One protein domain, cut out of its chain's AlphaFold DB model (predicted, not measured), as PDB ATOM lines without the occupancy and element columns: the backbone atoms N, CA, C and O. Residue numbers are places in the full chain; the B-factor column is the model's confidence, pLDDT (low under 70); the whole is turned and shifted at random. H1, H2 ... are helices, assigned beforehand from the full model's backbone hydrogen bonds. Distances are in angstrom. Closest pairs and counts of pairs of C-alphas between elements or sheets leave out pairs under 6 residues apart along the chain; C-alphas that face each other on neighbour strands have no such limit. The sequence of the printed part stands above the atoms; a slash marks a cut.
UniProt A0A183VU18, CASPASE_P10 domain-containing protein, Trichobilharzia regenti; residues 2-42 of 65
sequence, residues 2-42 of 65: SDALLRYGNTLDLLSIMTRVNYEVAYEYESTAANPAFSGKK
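AT A GLANCE: This is residues 2 to 42 of the 65 residues of the protein "CASPASE_P10 domain-containing protein" of Trichobilharzia regenti (UniProt A0A183VU18). A rod with two helices toward one end and a looped tail toward the other: the short helix H1 packs at a steep tilt on residues 17 to 21 of the longer helix H2, and beyond the last residue of H2 the printed part runs out as a long loop, residues 29 to 42, which turns around near Asn 35 and folds back toward H2. The printed part has 41 residues with two named helices, H1 then H2, and no named strand; its class is all helix. It is only just extended, close to loose, with a radius of gyration of the C-alphas of 13.7 A, and the C-alphas span 41 by 14 by 11 A.

HOW THE PARTS SIT: H1, residues 2 to 8, and H2, residues 14 to 28, touch, with 5 pairs of C-alphas within 8 A. The closest C-alphas are those of Ala 4 and Ile 17, 6.4 A apart. H2 touches H1 with residues 17 to 21 alone. Their lines stand at a steep tilt of 59 degrees, and they run opposite ways. In both helices every O i to N i+4 pair is within hydrogen-bond range.

IN THESE COORDINATES: H1 begins at C-alpha 2 (148.575, 139.342, 161.185) and measures 10.0 A from first to last C-alpha. After residues 9 to 13, H2 begins at C-alpha 14 (153.490, 140.858, 149.936) and ends at C-alpha 28 (148.444, 153.980, 165.022), a length of 20.6 A. Residues 36 to 38 are a short helical run without a name.

THE WHOLE: The two C-alphas farthest apart, those of Thr 11 and Asn 35, are 41.3 A apart. The link from H1 to H2 is tight. The C-alphas of residues 29 to 42 lie 7 to 23 A from the mean of all C-alphas. The printed part has no cut. Its mean pLDDT is 97.5, and no printed residue is under 70.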
ATOM      1  N   SER A   2     149.640 140.362 161.301       96.69
ATOM      2  CA  SER A   2     148.575 139.342 161.185       96.69
ATOM      3  C   SER A   2     147.260 139.927 160.651       96.69
ATOM      4  O   SER A   2     146.712 139.427 159.676       96.69
ATOM      5  N   ASP A   3     146.824 141.057 161.212       97.62
ATOM      6  CA  ASP A   3     145.626 141.771 160.760       97.62
ATOM      7  C   ASP A   3     145.709 142.199 159.280       97.62
ATOM      8  O   ASP A   3     144.835 141.857 158.488       97.62
ATOM      9  N   ALA A   4     146.813 142.825 158.859       97.38
ATOM     10  CA  ALA A   4     147.045 143.176 157.455       97.38
ATOM     11  C   ALA A   4     147.047 141.953 156.514       97.38
ATOM     12  O   ALA A   4     146.538 142.039 155.397       97.38
ATOM     13  N   LEU A   5     147.573 140.801 156.946       97.12
ATOM     14  CA  LEU A   5     147.532 139.560 156.162       97.12
ATOM     15  C   LEU A   5     146.111 139.003 156.048       97.12
ATOM     16  O   LEU A   5     145.711 138.591 154.963       97.12
ATOM     17  N   LEU A   6     145.336 139.022 157.135       97.50
ATOM     18  CA  LEU A   6     143.935 138.591 157.116       97.50
ATOM     19  C   LEU A   6     143.084 139.481 156.204       97.50
ATOM     20  O   LEU A   6     142.238 138.973 155.471       97.50
ATOM     21  N   ARG A   7     143.327 140.795 156.218       97.19
ATOM     22  CA  ARG A   7     142.580 141.762 155.401       97.19
ATOM     23  C   ARG A   7     142.989 141.752 153.933       97.19
ATOM     24  O   ARG A   7     142.129 141.894 153.070       97.19
ATOM     25  N   TYR A   8     144.284 141.624 153.643       97.56
ATOM     26  CA  TYR A   8     144.823 141.916 152.310       97.56
ATOM     27  C   TYR A   8     145.576 140.761 151.646       97.56
ATOM     28  O   TYR A   8     145.925 140.879 150.471       97.56
ATOM     29  N   GLY A   9     145.818 139.648 152.345       96.69
ATOM     30  CA  GLY A   9     146.642 138.533 151.856       96.69
ATOM     31  C   GLY A   9     146.183 137.954 150.518       96.69
ATOM     32  O   GLY A   9     147.011 137.634 149.672       96.69
ATOM     33  N   ASN A  10     144.869 137.904 150.290       95.88
ATOM     34  CA  ASN A  10     144.286 137.362 149.059       95.88
ATOM     35  C   ASN A  10     144.138 138.399 147.931       95.88
ATOM     36  O   ASN A  10     143.706 138.038 146.838       95.88
ATOM     37  N   THR A  11     144.433 139.678 148.188       96.44
ATOM     38  CA  THR A  11     144.121 140.790 147.269       96.44
ATOM     39  C   THR A  11     145.327 141.640 146.880       96.44
ATOM     40  O   THR A  11     145.275 142.302 145.850       96.44
ATOM     41  N   LEU A  12     146.390 141.661 147.689       98.19
ATOM     42  CA  LEU A  12     147.595 142.462 147.458       98.19
ATOM     43  C   LEU A  12     148.847 141.584 147.416       98.19
ATOM     44  O   LEU A  12     148.865 140.479 147.959       98.19
ATOM     45  N   ASP A  13     149.913 142.099 146.805       98.31
ATOM     46  CA  ASP A  13     151.233 141.484 146.899       98.31
ATOM     47  C   ASP A  13     151.878 141.726 148.276       98.31
ATOM     48  O   ASP A  13     151.566 142.688 148.985       98.31
ATOM     49  N   LEU A  14     152.814 140.853 148.643       98.25
ATOM     50  CA  LEU A  14     153.490 140.858 149.936       98.25
ATOM     51  C   LEU A  14     154.142 142.205 150.267       98.25
ATOM     52  O   LEU A  14     154.058 142.637 151.415       98.25
ATOM     53  N   LEU A  15     154.783 142.878 149.306       98.31
ATOM     54  CA  LEU A  15     155.490 144.126 149.602       98.31
ATOM     55  C   LEU A  15     154.499 145.256 149.871       98.31
ATOM     56  O   LEU A  15     154.686 145.998 150.832       98.31
ATOM     57  N   SER A  16     153.396 145.316 149.124       98.38
ATOM     58  CA  SER A  16     152.292 146.237 149.420       98.38
ATOM     59  C   SER A  16     151.689 145.999 150.809       98.38
ATOM     60  O   SER A  16     151.404 146.957 151.534       98.38
ATOM     61  N   ILE A  17     151.525 144.736 151.219       98.56
ATOM     62  CA  ILE A  17     151.056 144.394 152.573       98.56
ATOM     63  C   ILE A  17     152.056 144.893 153.621       98.56
ATOM     64  O   ILE A  17     151.658 145.541 154.588       98.56
ATOM     65  N   MET A  18     153.353 144.652 153.420       98.56
ATOM     66  CA  MET A  18     154.396 145.098 154.348       98.56
ATOM     67  C   MET A  18     154.491 146.627 154.433       98.56
ATOM     68  O   MET A  18     154.659 147.168 155.524       98.56
ATOM     69  N   THR A  19     154.299 147.347 153.327       98.38
ATOM     70  CA  THR A  19     154.207 148.814 153.338       98.38
ATOM     71  C   THR A  19     153.019 149.307 154.167       98.38
ATOM     72  O   THR A  19     153.167 150.269 154.922       98.38
ATOM     73  N   ARG A  20     151.858 148.643 154.096       98.19
ATOM     74  CA  ARG A  20     150.707 148.980 154.957       98.19
ATOM     75  C   ARG A  20     150.987 148.700 156.426       98.19
ATOM     76  O   ARG A  20     150.641 149.522 157.263       98.19
ATOM     77  N   VAL A  21     151.684 147.606 156.734       98.44
ATOM     78  CA  VAL A  21     152.136 147.325 158.103       98.44
ATOM     79  C   VAL A  21     153.066 148.428 158.614       98.44
ATOM     80  O   VAL A  21     152.913 148.849 159.757       98.44
ATOM     81  N   ASN A  22     153.989 148.936 157.788       98.44
ATOM     82  CA  ASN A  22     154.837 150.067 158.179       98.44
ATOM     83  C   ASN A  22     153.999 151.312 158.504       98.44
ATOM     84  O   ASN A  22     154.243 151.951 159.524       98.44
ATOM     85  N   TYR A  23     153.009 151.633 157.665       98.19
ATOM     86  CA  TYR A  23     152.103 152.759 157.895       98.19
ATOM     87  C   TYR A  23     151.311 152.585 159.198       98.19
ATOM     88  O   TYR A  23     151.391 153.433 160.081       98.19
ATOM     89  N   GLU A  24     150.610 151.463 159.358       97.88
ATOM     90  CA  GLU A  24     149.797 151.190 160.546       97.88
ATOM     91  C   GLU A  24     150.634 151.283 161.826       97.88
ATOM     92  O   GLU A  24     150.251 151.987 162.753       97.88
ATOM     93  N   VAL A  25     151.815 150.653 161.872       98.00
ATOM     94  CA  VAL A  25     152.676 150.705 163.068       98.00
ATOM     95  C   VAL A  25     153.159 152.128 163.370       98.00
ATOM     96  O   VAL A  25     153.166 152.533 164.531       98.00
ATOM     97  N   ALA A  26     153.540 152.894 162.347       97.88
ATOM     98  CA  ALA A  26     154.086 154.236 162.529       97.88
ATOM     99  C   ALA A  26     153.054 155.251 163.037       97.88
ATOM    100  O   ALA A  26     153.391 156.118 163.852       97.88
ATOM    101  N   TYR A  27     151.814 155.154 162.558       97.56
ATOM    102  CA  TYR A  27     150.774 156.134 162.864       97.56
ATOM    103  C   TYR A  27     149.901 155.709 164.044       97.56
ATOM    104  O   TYR A  27     149.697 156.514 164.958       97.56
ATOM    105  N   GLU A  28     149.483 154.445 164.092       97.50
ATOM    106  CA  GLU A  28     148.444 153.980 165.022       97.50
ATOM    107  C   GLU A  28     148.984 153.519 166.380       97.50
ATOM    108  O   GLU A  28     148.213 153.323 167.316       97.50
ATOM    109  N   TYR A  29     150.303 153.352 166.520       96.81
ATOM    110  CA  TYR A  29     150.899 152.826 167.747       96.81
ATOM    111  C   TYR A  29     151.909 153.783 168.365       96.81
ATOM    112  O   TYR A  29     152.614 154.535 167.686       96.81
ATOM    113  N   GLU A  30     151.981 153.734 169.690       97.75
ATOM    114  CA  GLU A  30     153.008 154.366 170.506       97.75
ATOM    115  C   GLU A  30     153.243 153.546 171.777       97.75
ATOM    116  O   GLU A  30     152.387 152.763 172.199       97.75
ATOM    117  N   SER A  31     154.417 153.691 172.388       97.19
ATOM    118  CA  SER A  31     154.721 152.995 173.631       97.19
ATOM    119  C   SER A  31     153.881 153.532 174.789       97.19
ATOM    120  O   SER A  31     153.724 154.738 174.974       97.19
ATOM    121  N   THR A  32     153.399 152.629 175.635       97.06
ATOM    122  CA  THR A  32     152.819 152.968 176.938       97.06
ATOM    123  C   THR A  32     153.688 152.324 178.006       97.06
ATOM    124  O   THR A  32     153.734 151.099 178.114       97.06
ATOM    125  N   ALA A  33     154.430 153.137 178.756       96.56
ATOM    126  CA  ALA A  33     155.389 152.655 179.747       96.56
ATOM    127  C   ALA A  33     155.189 153.350 181.096       96.56
ATOM    128  O   ALA A  33     154.912 154.544 181.150       96.56
ATOM    129  N   ALA A  34     155.391 152.608 182.190       97.38
ATOM    130  CA  ALA A  34     155.291 153.152 183.548       97.38
ATOM    131  C   ALA A  34     156.337 154.246 183.819       97.38
ATOM    132  O   ALA A  34     156.077 155.184 184.565       97.38
ATOM    133  N   ASN A  35     157.517 154.134 183.200       97.12
ATOM    134  CA  ASN A  35     158.504 155.204 183.207       97.12
ATOM    135  C   ASN A  35     158.163 156.218 182.095       97.12
ATOM    136  O   ASN A  35     158.247 155.854 180.915       97.12
ATOM    137  N   PRO A  36     157.861 157.487 182.437       95.69
ATOM    138  CA  PRO A  36     157.489 158.511 181.461       95.69
ATOM    139  C   PRO A  36     158.539 158.746 180.371       95.69
ATOM    140  O   PRO A  36     158.182 159.076 179.244       95.69
ATOM    141  N   ALA A  37     159.826 158.523 180.662       96.69
ATOM    142  CA  ALA A  37     160.902 158.678 179.681       96.69
ATOM    143  C   ALA A  37     160.754 157.732 178.472       96.69
ATOM    144  O   ALA A  37     161.246 158.037 177.380       96.69
ATOM    145  N   PHE A  38     160.065 156.602 178.659       96.31
ATOM    146  CA  PHE A  38     159.857 155.571 177.643       96.31
ATOM    147  C   PHE A  38     158.414 155.497 177.127       96.31
ATOM    148  O   PHE A  38     158.137 154.646 176.285       96.31
ATOM    149  N   SER A  39     157.505 156.361 177.590       97.50
ATOM    150  CA  SER A  39     156.128 156.438 177.083       97.50
ATOM    151  C   SER A  39     156.024 157.404 175.891       97.50
ATOM    152  O   SER A  39     156.858 158.300 175.739       97.50
ATOM    153  N   GLY A  40     155.024 157.210 175.027       97.06
ATOM    154  CA  GLY A  40     154.742 158.062 173.863       97.06
ATOM    155  C   GLY A  40     155.765 157.951 172.725       97.06
ATOM    156  O   GLY A  40     155.885 158.855 171.899       97.06
ATOM    157  N   LYS A  41     156.568 156.881 172.682       97.75
ATOM    158  CA  LYS A  41     157.557 156.666 171.616       97.75
ATOM    159  C   LYS A  41     156.902 155.978 170.424       97.75
ATOM    160  O   LYS A  41     156.192 154.991 170.591       97.75
ATOM    161  N   LYS A  42     157.183 156.470 169.218       98.00
ATOM    162  CA  LYS A  42     156.761 155.847 167.958       98.00
ATOM    163  C   LYS A  42     157.720 154.734 167.535       98.00
ATOM    164  O   LYS A  42     158.890 154.734 167.915       98.00
TER     165      LYS A  42